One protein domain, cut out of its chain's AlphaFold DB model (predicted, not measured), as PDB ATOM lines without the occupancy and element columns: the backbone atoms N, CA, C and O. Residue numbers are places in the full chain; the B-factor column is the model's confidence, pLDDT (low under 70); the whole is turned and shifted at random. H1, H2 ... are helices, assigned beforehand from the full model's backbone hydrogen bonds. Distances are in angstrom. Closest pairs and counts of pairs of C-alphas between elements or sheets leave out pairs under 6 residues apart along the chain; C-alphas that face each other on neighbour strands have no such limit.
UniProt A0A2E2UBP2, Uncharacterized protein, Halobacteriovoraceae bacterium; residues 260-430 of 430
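AT A GLANCE: This is residues 260 to 430 of the 430 residues of an uncharacterized protein of Halobacteriovoraceae bacterium (UniProt A0A2E2UBP2). Two pairs of helices are stacked crosswise into a four-helix bundle: H1 and H5 side by side in one layer, H4 and H6 side by side in the other. H7 packs on H4 on the side away from H1, the short H2 lies beside H4 near Ala 347, and the short H3 lies by the ends where H4 and H6 begin, with long links from H1 to H2, H2 to H3 and H3 to H4. The printed part has 171 residues with seven named helices, H1 to H7 in chain order, and no named strand; its class is all helix. It is compact, with a radius of gyration of the C-alphas of 15.3 A and spans of 42 by 40 by 26 A.

HOW THE PARTS SIT: Begin at H1, residues 263 to 282, the hub, touching three helices. H4, residues 342 to 358, touches it at a steep tilt of 43 degrees, the same way; look at Ala 273 and Gly 346, their closest C-alphas, 4.1 A apart. H5, residues 364 to 382, touches residues 274 to 282 of H1 at a shallow tilt of 11 degrees, opposite ways, closest at the C-alphas of Phe 281 and Asp 364, 5.4 A. H6, residues 388 to 406, forms a helical hairpin with H5, closest at the C-alphas of Trp 374 and Phe 399, 5.3 A. H4 and H6 are close but not clearly touching, 7.6 A between the C-alphas of Leu 349 and Val 396. H7, residues 411 to 418, touches residues 352 to 356 of H4, closest at the C-alphas of Ala 352 and Tyr 417, 5.7 A. H2, residues 295 to 298, and H3, residues 316 to 322, are each close to H4 but not clearly touching: the closest C-alphas are Ser 298 and Ala 347, 6.9 A, and Phe 322 and Thr 342, 8.0 A. Every O i to N i+4 pair is within hydrogen-bond range in H1, H3, H4, H5 and H7; H6 has 14 of 15, and H2 is too short for such a pair.

IN THESE COORDINATES: Find C-alpha 263 at (161.423, 152.831, 127.991); from there H1 runs 27.6 A to C-alpha 282. H2 spans 4.9 A and H3 10.0 A. H4 covers 23.8 A from C-alpha 342 at (167.143, 142.266, 127.402), H5 26.5 A and H6 27.7 A. H7 covers 10.6 A and ends at C-alpha 418, (160.331, 140.390, 145.543).

THE WHOLE: The farthest C-alphas, Ala 326 and Arg 361, are 44.2 A apart. The printed part has no cut. The links H1 to H2, H2 to H3 and H3 to H4 are long. Model confidence is under 70 at residues 331 to 332 and 427.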
ATOM      1  N   ASN A 260     171.412 153.267 123.404       81.00
ATOM      2  CA  ASN A 260     170.259 154.077 123.778       81.00
ATOM      3  C   ASN A 260     169.475 153.372 124.892       81.00
ATOM      4  O   ASN A 260     168.963 152.271 124.694       81.00
ATOM      5  N   VAL A 261     169.406 153.995 126.066       86.94
ATOM      6  CA  VAL A 261     168.638 153.498 127.210       86.94
ATOM      7  C   VAL A 261     167.305 154.232 127.223       86.94
ATOM      8  O   VAL A 261     167.257 155.436 127.455       86.94
ATOM      9  N   SER A 262     166.224 153.505 126.958       87.38
ATOM     10  CA  SER A 262     164.878 154.066 126.818       87.38
ATOM     11  C   SER A 262     163.824 153.144 127.424       87.38
ATOM     12  O   SER A 262     164.078 151.960 127.632       87.38
ATOM     13  N   VAL A 263     162.601 153.643 127.614       89.12
ATOM     14  CA  VAL A 263     161.423 152.831 127.991       89.12
ATOM     15  C   VAL A 263     161.258 151.603 127.099       89.12
ATOM     16  O   VAL A 263     161.017 150.508 127.597       89.12
ATOM     17  N   ASN A 264     161.510 151.760 125.796       85.94
ATOM     18  CA  ASN A 264     161.495 150.658 124.837       85.94
ATOM     19  C   ASN A 264     162.403 149.484 125.250       85.94
ATOM     20  O   ASN A 264     162.003 148.335 125.142       85.94
ATOM     21  N   LEU A 265     163.600 149.764 125.779       87.69
ATOM     22  CA  LEU A 265     164.540 148.737 126.238       87.69
ATOM     23  C   LEU A 265     163.957 147.924 127.406       87.69
ATOM     24  O   LEU A 265     164.086 146.702 127.439       87.69
ATOM     25  N   ALA A 266     163.295 148.594 128.354       93.56
ATOM     26  CA  ALA A 266     162.624 147.934 129.469       93.56
ATOM     27  C   ALA A 266     161.401 147.127 129.003       93.56
ATOM     28  O   ALA A 266     161.240 145.987 129.426       93.56
ATOM     29  N   LEU A 267     160.587 147.674 128.093       92.94
ATOM     30  CA  LEU A 267     159.446 146.968 127.501       92.94
ATOM     31  C   LEU A 267     159.868 145.705 126.749       92.94
ATOM     32  O   LEU A 267     159.210 144.681 126.893       92.94
ATOM     33  N   ILE A 268     160.980 145.748 126.006       89.81
ATOM     34  CA  ILE A 268     161.544 144.563 125.344       89.81
ATOM     35  C   ILE A 268     161.876 143.495 126.393       89.81
ATOM     36  O   ILE A 268     161.441 142.362 126.251       89.81
ATOM     37  N   ALA A 269     162.552 143.845 127.492       95.12
ATOM     38  CA  ALA A 269     162.845 142.878 128.555       95.12
ATOM     39  C   ALA A 269     161.580 142.282 129.210       95.12
ATOM     40  O   ALA A 269     161.576 141.111 129.590       95.12
ATOM     41  N   VAL A 270     160.499 143.059 129.341       97.56
ATOM     42  CA  VAL A 270     159.208 142.541 129.828       97.56
ATOM     43  C   VAL A 270     158.555 141.626 128.786       97.56
ATOM     44  O   VAL A 270     158.014 140.587 129.160       97.56
ATOM     45  N   ASN A 271     158.651 141.957 127.495       96.56
ATOM     46  CA  ASN A 271     158.166 141.100 126.415       96.56
ATOM     47  C   ASN A 271     158.911 139.756 126.383       96.56
ATOM     48  O   ASN A 271     158.274 138.712 126.327       96.56
ATOM     49  N   GLU A 272     160.236 139.763 126.532       96.19
ATOM     50  CA  GLU A 272     161.048 138.547 126.676       96.19
ATOM     51  C   GLU A 272     160.547 137.642 127.809       96.19
ATOM     52  O   GLU A 272     160.358 136.438 127.628       96.19
ATOM     53  N   ALA A 273     160.279 138.230 128.981       98.00
ATOM     54  CA  ALA A 273     159.747 137.502 130.130       98.00
ATOM     55  C   ALA A 273     158.359 136.910 129.854       98.00
ATOM     56  O   ALA A 273     158.084 135.767 130.226       98.00
ATOM     57  N   PHE A 274     157.486 137.703 129.226       98.38
ATOM     58  CA  PHE A 274     156.147 137.277 128.842       98.38
ATOM     59  C   PHE A 274     156.216 136.114 127.852       98.38
ATOM     60  O   PHE A 274     155.600 135.084 128.102       98.38
ATOM     61  N   ALA A 275     157.001 136.242 126.783       97.62
ATOM     62  CA  ALA A 275     157.145 135.239 125.739       97.62
ATOM     63  C   ALA A 275     157.729 133.917 126.269       97.62
ATOM     64  O   ALA A 275     157.183 132.851 125.981       97.62
ATOM     65  N   ASP A 276     158.766 133.963 127.118       97.19
ATOM     66  CA  ASP A 276     159.329 132.770 127.770       97.19
ATOM     67  C   ASP A 276     158.283 132.025 128.613       97.19
ATOM     68  O   ASP A 276     158.119 130.805 128.507       97.19
ATOM     69  N   ILE A 277     157.557 132.755 129.462       97.75
ATOM     70  CA  ILE A 277     156.576 132.157 130.368       97.75
ATOM     71  C   ILE A 277     155.323 131.692 129.621       97.75
ATOM     72  O   ILE A 277     154.776 130.629 129.932       97.75
ATOM     73  N   PHE A 278     154.878 132.465 128.635       98.06
ATOM     74  CA  PHE A 278     153.777 132.103 127.757       98.06
ATOM     75  C   PHE A 278     154.087 130.791 127.037       98.06
ATOM     76  O   PHE A 278     153.286 129.861 127.109       98.06
ATOM     77  N   ALA A 279     155.275 130.661 126.438       97.19
ATOM     78  CA  ALA A 279     155.698 129.431 125.780       97.19
ATOM     79  C   ALA A 279     155.741 128.242 126.750       97.19
ATOM     80  O   ALA A 279     155.261 127.152 126.425       97.19
ATOM     81  N   TYR A 280     156.258 128.458 127.962       96.56
ATOM     82  CA  TYR A 280     156.367 127.426 128.992       96.56
ATOM     83  C   TYR A 280     155.002 126.857 129.434       96.56
ATOM     84  O   TYR A 280     154.861 125.642 129.630       96.56
ATOM     85  N   PHE A 281     153.984 127.709 129.604       96.62
ATOM     86  CA  PHE A 281     152.632 127.267 129.978       96.62
ATOM     87  C   PHE A 281     151.753 126.900 128.778       96.62
ATOM     88  O   PHE A 281     150.837 126.096 128.939       96.62
ATOM     89  N   GLY A 282     152.034 127.440 127.593       95.88
ATOM     90  CA  GLY A 282     151.263 127.213 126.374       95.88
ATOM     91  C   GLY A 282     151.363 125.786 125.840       95.88
ATOM     92  O   GLY A 282     150.396 125.235 125.323       95.88
ATOM     93  N   GLU A 283     152.500 125.124 126.015       91.94
ATOM     94  CA  GLU A 283     152.632 123.722 125.635       91.94
ATOM     95  C   GLU A 283     153.548 123.014 126.636       91.94
ATOM     96  O   GLU A 283     154.725 123.342 126.737       91.94
ATOM     97  N   PRO A 284     153.082 121.981 127.366       87.62
ATOM     98  CA  PRO A 284     153.931 121.158 128.225       87.62
ATOM     99  C   PRO A 284     155.139 120.559 127.509       87.62
ATOM    100  O   PRO A 284     156.081 120.102 128.162       87.62
ATOM    101  N   GLY A 285     155.095 120.489 126.177       83.25
ATOM    102  CA  GLY A 285     156.241 120.167 125.347       83.25
ATOM    103  C   GLY A 285     157.326 121.205 125.208       83.25
ATOM    104  O   GLY A 285     158.462 120.809 124.994       83.25
ATOM    105  N   SER A 286     156.997 122.464 125.421       83.31
ATOM    106  CA  SER A 286     157.914 123.597 125.438       83.31
ATOM    107  C   SER A 286     158.625 123.779 126.781       83.31
ATOM    108  O   SER A 286     159.361 124.740 126.966       83.31
ATOM    109  N   ARG A 287     158.393 122.885 127.749       89.81
ATOM    110  CA  ARG A 287     159.029 122.964 129.067       89.81
ATOM    111  C   ARG A 287     160.447 122.412 129.028       89.81
ATOM    112  O   ARG A 287     160.647 121.261 128.625       89.81
ATOM    113  N   GLY A 288     161.374 123.208 129.551       83.44
ATOM    114  CA  GLY A 288     162.804 122.930 129.537       83.44
ATOM    115  C   GLY A 288     163.439 123.261 128.188       83.44
ATOM    116  O   GLY A 288     162.820 123.120 127.135       83.44
ATOM    117  N   LEU A 289     164.696 123.691 128.241       86.06
ATOM    118  CA  LEU A 289     165.499 124.080 127.076       86.06
ATOM    119  C   LEU A 289     166.741 123.191 126.937       86.06
ATOM    120  O   LEU A 289     167.793 123.640 126.480       86.06
ATOM    121  N   ASP A 290     166.627 121.936 127.376       88.38
ATOM    122  CA  ASP A 290     167.707 120.954 127.308       88.38
ATOM    123  C   ASP A 290     168.326 120.938 125.903       88.38
ATOM    124  O   ASP A 290     167.613 120.986 124.901       88.38
ATOM    125  N   GLY A 291     169.652 120.859 125.807       82.25
ATOM    126  CA  GLY A 291     170.345 120.760 124.519       82.25
ATOM    127  C   GLY A 291     170.396 122.055 123.696       82.25
ATOM    128  O   GLY A 291     170.992 122.047 122.621       82.25
ATOM    129  N   MET A 292     169.866 123.179 124.193       84.50
ATOM    130  CA  MET A 292     169.958 124.497 123.539       84.50
ATOM    131  C   MET A 292     171.227 125.281 123.930       84.50
ATOM    132  O   MET A 292     171.265 126.514 123.889       84.50
ATOM    133  N   GLY A 293     172.284 124.574 124.339       83.75
ATOM    134  CA  GLY A 293     173.548 125.174 124.766       83.75
ATOM    135  C   GLY A 293     173.349 126.131 125.941       83.75
ATOM    136  O   GLY A 293     172.741 125.781 126.948       83.75
ATOM    137  N   CYS A 294     173.826 127.369 125.815       81.12
ATOM    138  CA  CYS A 294     173.703 128.358 126.885       81.12
ATOM    139  C   CYS A 294     172.260 128.740 127.243       81.12
ATOM    140  O   CYS A 294     172.013 129.187 128.366       81.12
ATOM    141  N   MET A 295     171.310 128.581 126.317       85.50
ATOM    142  CA  MET A 295     169.906 128.895 126.587       85.50
ATOM    143  C   MET A 295     169.293 127.930 127.606       85.50
ATOM    144  O   MET A 295     168.420 128.355 128.360       85.50
ATOM    145  N   GLU A 296     169.826 126.704 127.712       87.31
ATOM    146  CA  GLU A 296     169.335 125.646 128.605       87.31
ATOM    147  C   GLU A 296     169.118 126.134 130.036       87.31
ATOM    148  O   GLU A 296     168.096 125.842 130.639       87.31
ATOM    149  N   LYS A 297     170.053 126.928 130.568       89.75
ATOM    150  CA  LYS A 297     169.921 127.532 131.901       89.75
ATOM    151  C   LYS A 297     169.575 129.006 131.839       89.75
ATOM    152  O   LYS A 297     168.798 129.494 132.660       89.75
ATOM    153  N   SER A 298     170.162 129.737 130.892       89.81
ATOM    154  CA  SER A 298     170.031 131.191 130.868       89.81
ATOM    155  C   SER A 298     168.608 131.644 130.571       89.81
ATOM    156  O   SER A 298     168.157 132.595 131.201       89.81
ATOM    157  N   ARG A 299     167.873 130.920 129.722       90.94
ATOM    158  CA  ARG A 299     166.489 131.241 129.343       90.94
ATOM    159  C   ARG A 299     165.442 130.385 130.050       90.94
ATOM    160  O   ARG A 299     164.321 130.836 130.233       90.94
ATOM    161  N   ASP A 300     165.810 129.209 130.555       93.56
ATOM    162  CA  ASP A 300     164.855 128.346 131.256       93.56
ATOM    163  C   ASP A 300     164.308 128.997 132.540       93.56
ATOM    164  O   ASP A 300     165.048 129.360 133.463       93.56
ATOM    165  N   VAL A 301     162.986 129.126 132.600       96.12
ATOM    166  CA  VAL A 301     162.241 129.731 133.708       96.12
ATOM    167  C   VAL A 301     162.212 128.844 134.958       96.12
ATOM    168  O   VAL A 301     161.954 129.335 136.063       96.12
ATOM    169  N   GLU A 302     162.514 127.549 134.834       96.00
ATOM    170  CA  GLU A 302     162.679 126.652 135.982       96.00
ATOM    171  C   GLU A 302     164.056 126.819 136.645       96.00
ATOM    172  O   GLU A 302     164.185 126.719 137.875       96.00
ATOM    173  N   SER A 303     165.082 127.142 135.853       96.25
ATOM    174  CA  SER A 303     166.452 127.302 136.334       96.25
ATOM    175  C   SER A 303     166.610 128.486 137.293       96.25
ATOM    176  O   SER A 303     166.193 129.619 137.041       96.25
ATOM    177  N   ARG A 304     167.283 128.244 138.425       97.12
ATOM    178  CA  ARG A 304     167.663 129.295 139.389       97.12
ATOM    179  C   ARG A 304     168.843 130.143 138.903       97.12
ATOM    180  O   ARG A 304     169.003 131.266 139.383       97.12
ATOM    181  N   THR A 305     169.672 129.607 138.016       97.56
ATOM    182  CA  THR A 305     170.941 130.220 137.619       97.56
ATOM    183  C   THR A 305     171.018 130.411 136.114       97.56
ATOM    184  O   THR A 305     170.379 129.687 135.351       97.56
ATOM    185  N   PHE A 306     171.833 131.363 135.682       94.88
ATOM    186  CA  PHE A 306     172.327 131.430 134.316       94.88
ATOM    187  C   PHE A 306     173.329 130.304 134.056       94.88
ATOM    188  O   PHE A 306     173.685 129.527 134.952       94.88
ATOM    189  N   ASN A 307     173.770 130.191 132.808       87.44
ATOM    190  CA  ASN A 307     174.640 129.100 132.401       87.44
ATOM    191  C   ASN A 307     176.033 129.135 133.060       87.44
ATOM    192  O   ASN A 307     176.575 128.079 133.382       87.44
ATOM    193  N   ASN A 308     176.558 130.325 133.363       86.81
ATOM    194  CA  ASN A 308     177.803 130.498 134.119       86.81
ATOM    195  C   ASN A 308     177.648 130.275 135.645       86.81
ATOM    196  O   ASN A 308     178.630 130.343 136.379       86.81
ATOM    197  N   GLY A 309     176.430 130.009 136.134       95.12
ATOM    198  CA  GLY A 309     176.131 129.785 137.552       95.12
ATOM    199  C   GLY A 309     175.634 131.013 138.322       95.12
ATOM    200  O   GLY A 309     175.178 130.850 139.456       95.12
ATOM    201  N   ASP A 310     175.641 132.207 137.719       96.38
ATOM    202  CA  ASP A 310     175.091 133.416 138.341       96.38
ATOM    203  C   ASP A 310     173.611 133.223 138.683       96.38
ATOM    204  O   ASP A 310     172.845 132.632 137.921       96.38
ATOM    205  N   ILE A 311     173.172 133.724 139.835       97.50
ATOM    206  CA  ILE A 311     171.778 133.574 140.263       97.50
ATOM    207  C   ILE A 311     170.896 134.581 139.507       97.50
ATOM    208  O   ILE A 311     171.257 135.748 139.360       97.50
ATOM    209  N   LYS A 312     169.700 134.150 139.082       97.81
ATOM    210  CA  LYS A 312     168.688 135.005 138.435       97.81
ATOM    211  C   LYS A 312     168.025 135.972 139.431       97.81
ATOM    212  O   LYS A 312     166.889 135.756 139.862       97.81
ATOM    213  N   ILE A 313     168.763 137.008 139.828       97.38
ATOM    214  CA  ILE A 313     168.336 138.110 140.704       97.38
ATOM    215  C   ILE A 313     168.850 139.431 140.118       97.38
ATOM    216  O   ILE A 313     169.980 139.508 139.636       97.38
ATOM    217  N   LEU A 314     168.030 140.480 140.187       97.06
ATOM    218  CA  LEU A 314     168.388 141.839 139.786       97.06
ATOM    219  C   LEU A 314     168.680 142.698 141.020       97.06
ATOM    220  O   LEU A 314     167.787 143.357 141.568       97.06
ATOM    221  N   HIS A 315     169.940 142.709 141.468       97.25
ATOM    222  CA  HIS A 315     170.390 143.714 142.431       97.25
ATOM    223  C   HIS A 315     170.568 145.071 141.753       97.25
ATOM    224  O   HIS A 315     170.481 145.219 140.532       97.25
ATOM    225  N   LYS A 316     170.794 146.093 142.582       97.12
ATOM    226  CA  LYS A 316     170.986 147.472 142.129       97.12
ATOM    227  C   LYS A 316     172.069 147.566 141.047       97.12
ATOM    228  O   LYS A 316     171.838 148.213 140.034       97.12
ATOM    229  N   GLU A 317     173.176 146.848 141.223       96.94
ATOM    230  CA  GLU A 317     174.285 146.802 140.266       96.94
ATOM    231  C   GLU A 317     173.855 146.248 138.899       96.94
ATOM    232  O   GLU A 317     174.162 146.855 137.879       96.94
ATOM    233  N   GLN A 318     173.097 145.145 138.839       96.94
ATOM    234  CA  GLN A 318     172.626 144.590 137.559       96.94
ATOM    235  C   GLN A 318     171.680 145.552 136.830       96.94
ATOM    236  O   GLN A 318     171.767 145.686 135.611       96.94
ATOM    237  N   ILE A 319     170.814 146.258 137.563       97.25
ATOM    238  CA  ILE A 319     169.922 147.276 136.987       97.25
ATOM    239  C   ILE A 319     170.713 148.469 136.449       97.25
ATOM    240  O   ILE A 319     170.431 148.945 135.353       97.25
ATOM    241  N   GLU A 320     171.724 148.930 137.184       96.62
ATOM    242  CA  GLU A 320     172.615 149.999 136.726       96.62
ATOM    243  C   GLU A 320     173.399 149.585 135.475       96.62
ATOM    244  O   GLU A 320     173.579 150.397 134.575       96.62
ATOM    245  N   ILE A 321     173.808 148.314 135.366       95.06
ATOM    246  CA  ILE A 321     174.435 147.777 134.151       95.06
ATOM    247  C   ILE A 321     173.455 147.779 132.977       95.06
ATOM    248  O   ILE A 321     173.804 148.256 131.897       95.06
ATOM    249  N   PHE A 322     172.241 147.269 133.184       94.94
ATOM    250  CA  PHE A 322     171.218 147.183 132.145       94.94
ATOM    251  C   PHE A 322     170.848 148.555 131.569       94.94
ATOM    252  O   PHE A 322     170.739 148.716 130.348       94.94
ATOM    253  N   LEU A 323     170.706 149.541 132.459       95.12
ATOM    254  CA  LEU A 323     170.334 150.922 132.154       95.12
ATOM    255  C   LEU A 323     171.548 151.837 131.920       95.12
ATOM    256  O   LEU A 323     171.403 153.056 131.859       95.12
ATOM    257  N   SER A 324     172.749 151.274 131.782       93.69
ATOM    258  CA  SER A 324     173.945 152.025 131.404       93.69
ATOM    259  C   SER A 324     174.006 152.198 129.889       93.69
ATOM    260  O   SER A 324     173.861 151.229 129.140       93.69
ATOM    261  N   SER A 325     174.300 153.416 129.432       90.19
ATOM    262  CA  SER A 325     174.622 153.707 128.029       90.19
ATOM    263  C   SER A 325     176.046 153.288 127.643       90.19
ATOM    264  O   SER A 325     176.350 153.142 126.458       90.19
ATOM    265  N   ALA A 326     176.925 153.073 128.629       88.88
ATOM    266  CA  ALA A 326     178.277 152.582 128.396       88.88
ATOM    267  C   ALA A 326     178.228 151.093 128.043       88.88
ATOM    268  O   ALA A 326     177.810 150.276 128.868       88.88
ATOM    269  N   GLN A 327     178.651 150.751 126.827       82.62
ATOM    270  CA  GLN A 327     178.752 149.368 126.371       82.62
ATOM    271  C   GLN A 327     179.791 148.613 127.204       82.62
ATOM    272  O   GLN A 327     180.886 149.119 127.453       82.62
ATOM    273  N   LYS A 328     179.441 147.404 127.637       82.00
ATOM    274  CA  LYS A 328     180.355 146.492 128.322       82.00
ATOM    275  C   LYS A 328     180.816 145.392 127.377       82.00
ATOM    276  O   LYS A 328     180.066 144.950 126.509       82.00
ATOM    277  N   GLU A 329     182.058 144.965 127.557       78.88
ATOM    278  CA  GLU A 329     182.590 143.792 126.874       78.88
ATOM    279  C   GLU A 329     182.100 142.517 127.564       78.88
ATOM    280  O   GLU A 329     182.018 142.447 128.792       78.88
ATOM    281  N   TYR A 330     181.792 141.508 126.756       72.81
ATOM    282  CA  TYR A 330     181.333 140.195 127.193       72.81
ATOM    283  C   TYR A 330     182.125 139.138 126.424       72.81
ATOM    284  O   TYR A 330     182.402 139.332 125.244       72.81
ATOM    285  N   THR A 331     182.514 138.040 127.076       68.50
ATOM    286  CA  THR A 331     183.317 136.975 126.444       68.50
ATOM    287  C   THR A 331     182.437 135.861 125.887       68.50
ATOM    288  O   THR A 331     182.489 135.552 124.702       68.50
ATOM    289  N   GLY A 332     181.559 135.309 126.724       67.00
ATOM    290  CA  GLY A 332     180.621 134.265 126.340       67.00
ATOM    291  C   GLY A 332     179.706 133.856 127.489       67.00
ATOM    292  O   GLY A 332     180.008 134.056 128.662       67.00
ATOM    293  N   CYS A 333     178.582 133.234 127.151       74.25
ATOM    294  CA  CYS A 333     177.529 132.861 128.101       74.25
ATOM    295  C   CYS A 333     177.928 131.775 129.118       74.25
ATOM    296  O   CYS A 333     177.251 131.610 130.132       74.25
ATOM    297  N   ASN A 334     179.008 131.031 128.861       73.12
ATOM    298  CA  ASN A 334     179.599 130.091 129.822       73.12
ATOM    299  C   ASN A 334     180.430 130.799 130.904       73.12
ATOM    300  O   ASN A 334     180.663 130.229 131.964       73.12
ATOM    301  N   GLU A 335     180.897 132.017 130.628       74.81
ATOM    302  CA  GLU A 335     181.863 132.728 131.466       74.81
ATOM    303  C   GLU A 335     181.223 133.925 132.174       74.81
ATOM    304  O   GLU A 335     181.463 134.145 133.360       74.81
ATOM    305  N   MET A 336     180.366 134.679 131.478       82.94
ATOM    306  CA  MET A 336     179.792 135.924 131.984       82.94
ATOM    307  C   MET A 336     178.320 136.092 131.593       82.94
ATOM    308  O   MET A 336     177.933 135.882 130.442       82.94
ATOM    309  N   THR A 337     177.512 136.558 132.546       87.31
ATOM    310  CA  THR A 337     176.131 136.984 132.301       87.31
ATOM    311  C   THR A 337     176.093 138.389 131.697       87.31
ATOM    312  O   THR A 337     176.572 139.358 132.294       87.31
ATOM    313  N   ASN A 338     175.467 138.524 130.525       88.12
ATOM    314  CA  ASN A 338     175.274 139.817 129.879       88.12
ATOM    315  C   ASN A 338     174.044 140.553 130.428       88.12
ATOM    316  O   ASN A 338     172.966 140.486 129.858       88.12
ATOM    317  N   TYR A 339     174.197 141.305 131.518       92.06
ATOM    318  CA  TYR A 339     173.094 142.112 132.065       92.06
ATOM    319  C   TYR A 339     172.697 143.327 131.204       92.06
ATOM    320  O   TYR A 339     171.722 143.994 131.530       92.06
ATOM    321  N   GLN A 340     173.411 143.636 130.114       88.94
ATOM    322  CA  GLN A 340     172.931 144.579 129.096       88.94
ATOM    323  C   GLN A 340     171.985 143.911 128.086       88.94
ATOM    324  O   GLN A 340     171.310 144.602 127.323       88.94
ATOM    325  N   ASP A 341     171.883 142.591 128.089       87.25
ATOM    326  CA  ASP A 341     170.970 141.855 127.233       87.25
ATOM    327  C   ASP A 341     169.545 141.856 127.815       87.25
ATOM    328  O   ASP A 341     169.317 141.441 128.956       87.25
ATOM    329  N   THR A 342     168.566 142.309 127.029       90.69
ATOM    330  CA  THR A 342     167.143 142.266 127.402       90.69
ATOM    331  C   THR A 342     166.671 140.842 127.655       90.69
ATOM    332  O   THR A 342     165.849 140.636 128.547       90.69
ATOM    333  N   HIS A 343     167.249 139.858 126.961       90.88
ATOM    334  CA  HIS A 343     166.913 138.452 127.136       90.88
ATOM    335  C   HIS A 343     167.273 137.947 128.540       90.88
ATOM    336  O   HIS A 343     166.554 137.131 129.119       90.88
ATOM    337  N   ILE A 344     168.369 138.456 129.109       94.12
ATOM    338  CA  ILE A 344     168.839 138.109 130.453       94.12
ATOM    339  C   ILE A 344     167.950 138.748 131.522       94.12
ATOM    340  O   ILE A 344     167.591 138.082 132.492       94.12
ATOM    341  N   ILE A 345     167.548 140.011 131.339       96.94
ATOM    342  CA  ILE A 345     166.601 140.675 132.248       96.94
ATOM    343  C   ILE A 345     165.231 139.989 132.200       96.94
ATOM    344  O   ILE A 345     164.665 139.680 133.254       96.94
ATOM    345  N   GLY A 346     164.747 139.673 130.996       97.19
ATOM    346  CA  GLY A 346     163.517 138.917 130.783       97.19
ATOM    347  C   GLY A 346     163.542 137.551 131.465       97.19
ATOM    348  O   GLY A 346     162.599 137.200 132.169       97.19
ATOM    349  N   ALA A 347     164.663 136.830 131.398       96.88
ATOM    350  CA  ALA A 347     164.808 135.542 132.071       96.88
ATOM    351  C   ALA A 347     164.733 135.632 133.610       96.88
ATOM    352  O   ALA A 347     164.254 134.693 134.254       96.88
ATOM    353  N   VAL A 348     165.182 136.736 134.230       98.44
ATOM    354  CA  VAL A 348     164.997 136.942 135.681       98.44
ATOM    355  C   VAL A 348     163.528 137.193 136.015       98.44
ATOM    356  O   VAL A 348     163.005 136.586 136.953       98.44
ATOM    357  N   LEU A 349     162.858 138.050 135.237       98.44
ATOM    358  CA  LEU A 349     161.427 138.331 135.382       98.44
ATOM    359  C   LEU A 349     160.592 137.054 135.216       98.44
ATOM    360  O   LEU A 349     159.819 136.702 136.109       98.44
ATOM    361  N   GLY A 350     160.826 136.305 134.136       98.06
ATOM    362  CA  GLY A 350     160.161 135.036 133.864       98.06
ATOM    363  C   GLY A 350     160.365 134.036 135.001       98.06
ATOM    364  O   GLY A 350     159.403 133.472 135.521       98.06
ATOM    365  N   ARG A 351     161.597 133.887 135.505       97.75
ATOM    366  CA  ARG A 351     161.877 133.021 136.662       97.75
ATOM    367  C   ARG A 351     161.047 133.393 137.895       97.75
ATOM    368  O   ARG A 351     160.517 132.500 138.563       97.75
ATOM    369  N   ALA A 352     160.943 134.679 138.220       97.69
ATOM    370  CA  ALA A 352     160.173 135.131 139.377       97.69
ATOM    371  C   ALA A 352     158.671 134.844 139.212       97.69
ATOM    372  O   ALA A 352     158.035 134.344 140.143       97.69
ATOM    373  N   ILE A 353     158.127 135.084 138.014       97.69
ATOM    374  CA  ILE A 353     156.741 134.765 137.643       97.69
ATOM    375  C   ILE A 353     156.479 133.261 137.780       97.69
ATOM    376  O   ILE A 353     155.545 132.842 138.466       97.69
ATOM    377  N   PHE A 354     157.351 132.426 137.206       97.00
ATOM    378  CA  PHE A 354     157.261 130.974 137.344       97.00
ATOM    379  C   PHE A 354     157.226 130.557 138.819       97.00
ATOM    380  O   PHE A 354     156.412 129.717 139.211       97.00
ATOM    381  N   LYS A 355     158.072 131.161 139.665       96.06
ATOM    382  CA  LYS A 355     158.144 130.833 141.094       96.06
ATOM    383  C   LYS A 355     156.855 131.120 141.855       96.06
ATOM    384  O   LYS A 355     156.557 130.399 142.811       96.06
ATOM    385  N   VAL A 356     156.084 132.123 141.439       95.44
ATOM    386  CA  VAL A 356     154.757 132.384 142.012       95.44
ATOM    387  C   VAL A 356     153.805 131.226 141.721       95.44
ATOM    388  O   VAL A 356     153.055 130.828 142.614       95.44
ATOM    389  N   PHE A 357     153.885 130.624 140.531       95.25
ATOM    390  CA  PHE A 357     153.008 129.531 140.106       95.25
ATOM    391  C   PHE A 357     153.482 128.118 140.479       95.25
ATOM    392  O   PHE A 357     152.644 127.227 140.591       95.25
ATOM    393  N   GLU A 358     154.782 127.894 140.693       92.25
ATOM    394  CA  GLU A 358     155.401 126.570 140.918       92.25
ATOM    395  C   GLU A 358     154.702 125.739 142.011       92.25
ATOM    396  O   GLU A 358     154.538 124.528 141.874       92.25
ATOM    397  N   PHE A 359     154.241 126.386 143.086       80.56
ATOM    398  CA  PHE A 359     153.581 125.722 144.220       80.56
ATOM    399  C   PHE A 359     152.066 125.924 144.265       80.56
ATOM    400  O   PHE A 359     151.435 125.622 145.281       80.56
ATOM    401  N   GLN A 360     151.488 126.476 143.203       85.19
ATOM    402  CA  GLN A 360     150.059 126.728 143.111       85.19
ATOM    403  C   GLN A 360     149.405 125.589 142.340       85.19
ATOM    404  O   GLN A 360     149.859 125.190 141.267       85.19
ATOM    405  N   ARG A 361     148.305 125.057 142.874       88.81
ATOM    406  CA  ARG A 361     147.487 124.049 142.184       88.81
ATOM    407  C   ARG A 361     146.557 124.726 141.179       88.81
ATOM    408  O   ARG A 361     145.342 124.665 141.312       88.81
ATOM    409  N   VAL A 362     147.153 125.413 140.212       93.31
ATOM    410  CA  VAL A 362     146.463 126.199 139.185       93.31
ATOM    411  C   VAL A 362     146.771 125.574 137.831       93.31
ATOM    412  O   VAL A 362     147.909 125.164 137.577       93.31
ATOM    413  N   SER A 363     145.753 125.445 136.981       95.19
ATOM    414  CA  SER A 363     145.922 124.912 135.629       95.19
ATOM    415  C   SER A 363     146.762 125.865 134.779       95.19
ATOM    416  O   SER A 363     146.781 127.069 135.021       95.19
ATOM    417  N   ASP A 364     147.438 125.346 133.757       95.56
ATOM    418  CA  ASP A 364     148.204 126.206 132.847       95.56
ATOM    419  C   ASP A 364     147.306 127.203 132.109       95.56
ATOM    420  O   ASP A 364     147.711 128.341 131.917       95.56
ATOM    421  N   GLN A 365     146.055 126.826 131.806       95.81
ATOM    422  CA  GLN A 365     145.071 127.765 131.264       95.81
ATOM    423  C   GLN A 365     144.888 128.975 132.184       95.81
ATOM    424  O   GLN A 365     145.005 130.107 131.734       95.81
ATOM    425  N   LYS A 366     144.648 128.747 133.480       96.75
ATOM    426  CA  LYS A 366     144.433 129.850 134.419       96.75
ATOM    427  C   LYS A 366     145.708 130.670 134.639       96.75
ATOM    428  O   LYS A 366     145.623 131.872 134.847       96.75
ATOM    429  N   LYS A 367     146.896 130.061 134.550       97.25
ATOM    430  CA  LYS A 367     148.167 130.812 134.563       97.25
ATOM    431  C   LYS A 367     148.302 131.711 133.335       97.25
ATOM    432  O   LYS A 367     148.710 132.850 133.492       97.25
ATOM    433  N   LEU A 368     147.940 131.224 132.146       97.81
ATOM    434  CA  LEU A 368     147.916 132.029 130.922       97.81
ATOM    435  C   LEU A 368     146.909 133.178 131.026       97.81
ATOM    436  O   LEU A 368     147.259 134.298 130.685       97.81
ATOM    437  N   GLU A 369     145.711 132.931 131.561       97.38
ATOM    438  CA  GLU A 369     144.721 133.983 131.841       97.38
ATOM    439  C   GLU A 369     145.310 135.061 132.771       97.38
ATOM    440  O   GLU A 369     145.311 136.230 132.412       97.38
ATOM    441  N   ILE A 370     145.941 134.669 133.889       98.00
ATOM    442  CA  ILE A 370     146.618 135.608 134.808       98.00
ATOM    443  C   ILE A 370     147.727 136.407 134.102       98.00
ATOM    444  O   ILE A 370     147.925 137.579 134.406       98.00
ATOM    445  N   LEU A 371     148.477 135.789 133.182       98.12
ATOM    446  CA  LEU A 371     149.539 136.473 132.435       98.12
ATOM    447  C   LEU A 371     148.991 137.500 131.449       98.12
ATOM    448  O   LEU A 371     149.588 138.563 131.305       98.12
ATOM    449  N   ILE A 372     147.878 137.189 130.784       98.00
ATOM    450  CA  ILE A 372     147.181 138.138 129.915       98.00
ATOM    451  C   ILE A 372     146.612 139.289 130.747       98.00
ATOM    452  O   ILE A 372     146.880 140.441 130.418       98.00
ATOM    453  N   ASP A 373     145.933 138.996 131.860       97.69
ATOM    454  CA  ASP A 373     145.373 140.015 132.756       97.69
ATOM    455  C   ASP A 373     146.469 140.934 133.323       97.69
ATOM    456  O   ASP A 373     146.306 142.154 133.382       97.69
ATOM    457  N   TRP A 374     147.614 140.359 133.714       98.19
ATOM    458  CA  TRP A 374     148.799 141.113 134.127       98.19
ATOM    459  C   TRP A 374     149.281 142.038 133.018       98.19
ATOM    460  O   TRP A 374     149.500 143.222 133.266       98.19
ATOM    461  N   LEU A 375     149.455 141.503 131.811       97.38
ATOM    462  CA  LEU A 375     149.979 142.263 130.693       97.38
ATOM    463  C   LEU A 375     149.047 143.426 130.329       97.38
ATOM    464  O   LEU A 375     149.515 144.550 130.197       97.38
ATOM    465  N   GLU A 376     147.739 143.193 130.235       95.69
ATOM    466  CA  GLU A 376     146.752 144.244 129.969       95.69
ATOM    467  C   GLU A 376     146.788 145.358 131.030       95.69
ATOM    468  O   GLU A 376     146.837 146.545 130.688       95.69
ATOM    469  N   GLN A 377     146.833 145.003 132.320       95.88
ATOM    470  CA  GLN A 377     146.900 146.001 133.391       95.88
ATOM    471  C   GLN A 377     148.241 146.745 133.413       95.88
ATOM    472  O   GLN A 377     148.260 147.968 133.572       95.88
ATOM    473  N   PHE A 378     149.356 146.049 133.191       96.19
ATOM    474  CA  PHE A 378     150.682 146.657 133.098       96.19
ATOM    475  C   PHE A 378     150.750 147.662 131.942       96.19
ATOM    476  O   PHE A 378     151.159 148.809 132.138       96.19
ATOM    477  N   LEU A 379     150.289 147.261 130.756       93.50
ATOM    478  CA  LEU A 379     150.296 148.102 129.561       93.50
ATOM    479  C   LEU A 379     149.413 149.344 129.716       93.50
ATOM    480  O   LEU A 379     149.794 150.421 129.265       93.50
ATOM    481  N   SER A 380     148.286 149.231 130.426       91.94
ATOM    482  CA  SER A 380     147.427 150.383 130.728       91.94
ATOM    483  C   SER A 380     148.101 151.446 131.611       91.94
ATOM    484  O   SER A 380     147.709 152.609 131.578       91.94
ATOM    485  N   LYS A 381     149.124 151.064 132.390       92.38
ATOM    486  CA  LYS A 381     149.842 151.948 133.327       92.38
ATOM    487  C   LYS A 381     151.152 152.491 132.764       92.38
ATOM    488  O   LYS A 381     151.655 153.489 133.268       92.38
ATOM    489  N   VAL A 382     151.722 151.835 131.754       91.69
ATOM    490  CA  VAL A 382     153.054 152.169 131.225       91.69
ATOM    491  C   VAL A 382     153.027 153.207 130.098       91.69
ATOM    492  O   VAL A 382     154.075 153.736 129.746       91.69
ATOM    493  N   ASN A 383     151.854 153.501 129.526       81.31
ATOM    494  CA  ASN A 383     151.725 154.324 128.316       81.31
ATOM    495  C   ASN A 383     152.335 155.736 128.458       81.31
ATOM    496  O   ASN A 383     152.910 156.245 127.500       81.31
ATOM    497  N   ASP A 384     152.277 156.324 129.657       83.12
ATOM    498  CA  ASP A 384     152.812 157.665 129.948       83.12
ATOM    499  C   ASP A 384     154.167 157.643 130.681       83.12
ATOM    500  O   ASP A 384     154.686 158.688 131.083       83.12
ATOM    501  N   GLU A 385     154.757 156.462 130.885       91.31
ATOM    502  CA  GLU A 385     156.017 156.333 131.611       91.31
ATOM    503  C   GLU A 385     157.214 156.695 130.721       91.31
ATOM    504  O   GLU A 385     157.280 156.324 129.550       91.31
ATOM    505  N   THR A 386     158.200 157.393 131.291       91.69
ATOM    506  CA  THR A 386     159.434 157.808 130.596       91.69
ATOM    507  C   THR A 386     160.708 157.263 131.247       91.69
ATOM    508  O   THR A 386     161.756 157.229 130.600       91.69
ATOM    509  N   ASP A 387     160.632 156.783 132.491       95.00
ATOM    510  CA  ASP A 387     161.730 156.145 133.208       95.00
ATOM    511  C   ASP A 387     161.722 154.618 132.979       95.00
ATOM    512  O   ASP A 387     160.864 153.905 133.513       95.00
ATOM    513  N   PRO A 388     162.711 154.053 132.254       94.06
ATOM    514  CA  PRO A 388     162.793 152.609 132.032       94.06
ATOM    515  C   PRO A 388     162.918 151.791 133.326       94.06
ATOM    516  O   PRO A 388     162.506 150.631 133.362       94.06
ATOM    517  N   LYS A 389     163.462 152.358 134.409       96.88
ATOM    518  CA  LYS A 389     163.501 151.671 135.703       96.88
ATOM    519  C   LYS A 389     162.105 151.556 136.310       96.88
ATOM    520  O   LYS A 389     161.783 150.518 136.894       96.88
ATOM    521  N   LEU A 390     161.289 152.599 136.172       96.56
ATOM    522  CA  LEU A 390     159.913 152.605 136.657       96.56
ATOM    523  C   LEU A 390     159.035 151.654 135.836       96.56
ATOM    524  O   LEU A 390     158.247 150.926 136.428       96.56
ATOM    525  N   VAL A 391     159.271 151.522 134.527       96.00
ATOM    526  CA  VAL A 391     158.650 150.477 133.685       96.00
ATOM    527  C   VAL A 391     158.900 149.073 134.243       96.00
ATOM    528  O   VAL A 391     157.956 148.311 134.446       96.00
ATOM    529  N   LEU A 392     160.159 148.726 134.543       97.56
ATOM    530  CA  LEU A 392     160.488 147.420 135.133       97.56
ATOM    531  C   LEU A 392     159.818 147.230 136.500       97.56
ATOM    532  O   LEU A 392     159.348 146.138 136.815       97.56
ATOM    533  N   LYS A 393     159.763 148.290 137.314       97.38
ATOM    534  CA  LYS A 393     159.083 148.263 138.613       97.38
ATOM    535  C   LYS A 393     157.584 148.017 138.462       97.38
ATOM    536  O   LYS A 393     157.054 147.169 139.170       97.38
ATOM    537  N   LEU A 394     156.924 148.719 137.543       96.69
ATOM    538  CA  LEU A 394     155.505 148.539 137.244       96.69
ATOM    539  C   LEU A 394     155.220 147.112 136.777       96.69
ATOM    540  O   LEU A 394     154.284 146.504 137.275       96.69
ATOM    541  N   ALA A 395     156.056 146.542 135.905       97.62
ATOM    542  CA  ALA A 395     155.897 145.156 135.466       97.62
ATOM    543  C   ALA A 395     155.926 144.167 136.647       97.62
ATOM    544  O   ALA A 395     155.076 143.279 136.728       97.62
ATOM    545  N   VAL A 396     156.872 144.346 137.579       97.81
ATOM    546  CA  VAL A 396     157.018 143.503 138.777       97.81
ATOM    547  C   VAL A 396     155.840 143.668 139.735       97.81
ATOM    548  O   VAL A 396     155.261 142.669 140.169       97.81
ATOM    549  N   ASP A 397     155.501 144.902 140.091       96.44
ATOM    550  CA  ASP A 397     154.454 145.166 141.075       96.44
ATOM    551  C   ASP A 397     153.080 144.770 140.518       96.44
ATOM    552  O   ASP A 397     152.296 144.134 141.219       96.44
ATOM    553  N   GLU A 398     152.810 145.043 139.238       97.12
ATOM    554  CA  GLU A 398     151.524 144.716 138.628       97.12
ATOM    555  C   GLU A 398     151.283 143.215 138.549       97.12
ATOM    556  O   GLU A 398     150.188 142.749 138.862       97.12
ATOM    557  N   PHE A 399     152.306 142.432 138.197       97.88
ATOM    558  CA  PHE A 399     152.161 140.980 138.180       97.88
ATOM    559  C   PHE A 399     151.760 140.460 139.560       97.88
ATOM    560  O   PHE A 399     150.879 139.608 139.674       97.88
ATOM    561  N   TYR A 400     152.384 140.983 140.616       96.62
ATOM    562  CA  TYR A 400     152.041 140.610 141.982       96.62
ATOM    563  C   TYR A 400     150.595 140.989 142.333       96.62
ATOM    564  O   TYR A 400     149.880 140.173 142.919       96.62
ATOM    565  N   GLU A 401     150.160 142.196 141.963       96.62
ATOM    566  CA  GLU A 401     148.803 142.688 142.216       96.62
ATOM    567  C   GLU A 401     147.726 141.863 141.506       96.62
ATOM    568  O   GLU A 401     146.693 141.578 142.113       96.62
ATOM    569  N   VAL A 402     147.972 141.424 140.271       97.50
ATOM    570  CA  VAL A 402     147.059 140.523 139.553       97.50
ATOM    571  C   VAL A 402     147.113 139.119 140.150       97.50
ATOM    572  O   VAL A 402     146.087 138.542 140.512       97.50
ATOM    573  N   ALA A 403     148.312 138.568 140.344       96.62
ATOM    574  CA  ALA A 403     148.467 137.210 140.846       96.62
ATOM    575  C   ALA A 403     147.842 137.029 142.240       96.62
ATOM    576  O   ALA A 403     147.219 136.001 142.490       96.62
ATOM    577  N   LYS A 404     147.944 138.008 143.150       95.31
ATOM    578  CA  LYS A 404     147.365 137.887 144.503       95.31
ATOM    579  C   LYS A 404     145.831 137.878 144.526       95.31
ATOM    580  O   LYS A 404     145.259 137.432 145.520       95.31
ATOM    581  N   GLN A 405     145.174 138.388 143.481       96.19
ATOM    582  CA  GLN A 405     143.713 138.343 143.346       96.19
ATOM    583  C   GLN A 405     143.242 136.945 142.929       96.19
ATOM    584  O   GLN A 405     142.179 136.494 143.344       96.19
ATOM    585  N   GLU A 406     144.074 136.240 142.164       95.75
ATOM    586  CA  GLU A 406     143.720 134.978 141.514       95.75
ATOM    587  C   GLU A 406     144.283 133.744 142.228       95.75
ATOM    588  O   GLU A 406     143.731 132.645 142.143       95.75
ATOM    589  N   VAL A 407     145.394 133.898 142.954       94.81
ATOM    590  CA  VAL A 407     146.051 132.816 143.689       94.81
ATOM    591  C   VAL A 407     146.444 133.252 145.095       94.81
ATOM    592  O   VAL A 407     146.767 134.405 145.366       94.81
ATOM    593  N   ARG A 408     146.471 132.296 146.031       93.19
ATOM    594  CA  ARG A 408     146.892 132.580 147.407       93.19
ATOM    595  C   ARG A 408     148.400 132.835 147.460       93.19
ATOM    596  O   ARG A 408     149.199 131.899 147.355       93.19
ATOM    597  N   ILE A 409     148.776 134.081 147.728       93.06
ATOM    598  CA  ILE A 409     150.158 134.490 147.988       93.06
ATOM    599  C   ILE A 409     150.296 134.842 149.472       93.06
ATOM    600  O   ILE A 409     149.811 135.866 149.935       93.06
ATOM    601  N   ASP A 410     150.921 133.951 150.243       92.38
ATOM    602  CA  ASP A 410     151.265 134.236 151.641       92.38
ATOM    603  C   ASP A 410     152.492 135.169 151.742       92.38
ATOM    604  O   ASP A 410     153.223 135.334 150.757       92.38
ATOM    605  N   PRO A 411     152.768 135.758 152.924       93.12
ATOM    606  CA  PRO A 411     153.896 136.674 153.093       93.12
ATOM    607  C   PRO A 411     155.248 136.077 152.685       93.12
ATOM    608  O   PRO A 411     156.086 136.777 152.123       93.12
ATOM    609  N   LEU A 412     155.470 134.774 152.899       92.06
ATOM    610  CA  LEU A 412     156.721 134.119 152.513       92.06
ATOM    611  C   LEU A 412     156.860 134.034 150.988       92.06
ATOM    612  O   LEU A 412     157.951 134.244 150.458       92.06
ATOM    613  N   ARG A 413     155.777 133.721 150.270       92.31
ATOM    614  CA  ARG A 413     155.754 133.719 148.800       92.31
ATOM    615  C   ARG A 413     155.929 135.123 148.232       92.31
ATOM    616  O   ARG A 413     156.688 135.273 147.280       92.31
ATOM    617  N   CYS A 414     155.313 136.131 148.846       94.69
ATOM    618  CA  CYS A 414     155.540 137.530 148.490       94.69
ATOM    619  C   CYS A 414     157.022 137.911 148.640       94.69
ATOM    620  O   CYS A 414     157.638 138.376 147.683       94.69
ATOM    621  N   ILE A 415     157.631 137.624 149.798       94.25
ATOM    622  CA  ILE A 415     159.053 137.915 150.048       94.25
ATOM    623  C   ILE A 415     159.935 137.199 149.022       94.25
ATOM    624  O   ILE A 415     160.882 137.787 148.506       94.25
ATOM    625  N   LYS A 416     159.628 135.936 148.696       93.62
ATOM    626  CA  LYS A 416     160.361 135.182 147.669       93.62
ATOM    627  C   LYS A 416     160.248 135.830 146.291       93.62
ATOM    628  O   LYS A 416     161.272 135.956 145.628       93.62
ATOM    629  N   TYR A 417     159.057 136.265 145.885       95.75
ATOM    630  CA  TYR A 417     158.852 136.967 144.618       95.75
ATOM    631  C   TYR A 417     159.705 138.242 144.537       95.75
ATOM    632  O   TYR A 417     160.560 138.362 143.662       95.75
ATOM    633  N   TYR A 418     159.575 139.137 145.516       96.31
ATOM    634  CA  TYR A 418     160.331 140.390 145.543       96.31
ATOM    635  C   TYR A 418     161.836 140.195 145.781       96.31
ATOM    636  O   TYR A 418     162.630 141.053 145.394       96.31
ATOM    637  N   SER A 419     162.271 139.053 146.332       95.44
ATOM    638  CA  SER A 419     163.702 138.744 146.475       95.44
ATOM    639  C   SER A 419     164.441 138.575 145.141       95.44
ATOM    640  O   SER A 419     165.670 138.630 145.126       95.44
ATOM    641  N   HIS A 420     163.722 138.433 144.020       96.81
ATOM    642  CA  HIS A 420     164.306 138.484 142.678       96.81
ATOM    643  C   HIS A 420     164.648 139.908 142.210       96.81
ATOM    644  O   HIS A 420     165.437 140.056 141.277       96.81
ATOM    645  N   PHE A 421     164.115 140.952 142.859       97.06
ATOM    646  CA  PHE A 421     164.177 142.339 142.376       97.06
ATOM    647  C   PHE A 421     164.652 143.387 143.404       97.06
ATOM    648  O   PHE A 421     164.114 144.500 143.425       97.06
ATOM    649  N   PRO A 422     165.678 143.115 144.239       96.12
ATOM    650  CA  PRO A 422     166.114 144.057 145.273       96.12
ATOM    651  C   PRO A 422     166.642 145.396 144.723       96.12
ATOM    652  O   PRO A 422     166.727 146.371 145.468       96.12
ATOM    653  N   GLY A 423     167.013 145.471 143.438       94.31
ATOM    654  CA  GLY A 423     167.420 146.711 142.766       94.31
ATOM    655  C   GLY A 423     166.275 147.575 142.217       94.31
ATOM    656  O   GLY A 423     166.504 148.748 141.896       94.31
ATOM    657  N   ILE A 424     165.065 147.014 142.104       91.44
ATOM    658  CA  ILE A 424     163.905 147.646 141.451       91.44
ATOM    659  C   ILE A 424     162.862 148.090 142.482       91.44
ATOM    660  O   ILE A 424     162.374 149.216 142.421       91.44
ATOM    661  N   THR A 425     162.528 147.223 143.437       86.88
ATOM    662  CA  THR A 425     161.395 147.421 144.351       86.88
ATOM    663  C   THR A 425     161.773 147.048 145.786       86.88
ATOM    664  O   THR A 425     162.675 146.243 146.028       86.88
ATOM    665  N   ARG A 426     161.128 147.695 146.762       77.12
ATOM    666  CA  ARG A 426     161.279 147.389 148.192       77.12
ATOM    667  C   ARG A 426     160.076 146.547 148.609       77.12
ATOM    668  O   ARG A 426     158.961 146.904 148.262       77.12
ATOM    669  N   ASN A 427     160.321 145.460 149.343       67.56
ATOM    670  CA  ASN A 427     159.316 144.483 149.787       67.56
ATOM    671  C   ASN A 427     157.975 145.139 150.187       67.56
ATOM    672  O   ASN A 427     157.904 145.791 151.227       67.56
ATOM    673  N   GLY A 428     156.924 144.920 149.388       71.56
ATOM    674  CA  GLY A 428     155.547 145.366 149.660       71.56
ATOM    675  C   GLY A 428     154.701 144.325 150.402       71.56
ATOM    676  O   GLY A 428     153.485 144.301 150.264       71.56
ATOM    677  N   CYS A 429     155.341 143.401 151.121       84.62
ATOM    678  CA  CYS A 429     154.704 142.194 151.662       84.62
ATOM    679  C   CYS A 429     154.037 142.359 153.033       84.62
ATOM    680  O   CYS A 429     153.684 141.342 153.636       84.62
ATOM    681  N   TYR A 430     153.927 143.591 153.540       71.50
ATOM    682  CA  TYR A 430     153.470 143.900 154.896       71.50
ATOM    683  C   TYR A 430     152.275 144.838 154.896       71.50
ATOM    684  O   TYR A 430     152.319 145.829 154.132       71.50
TER     685      TYR A 430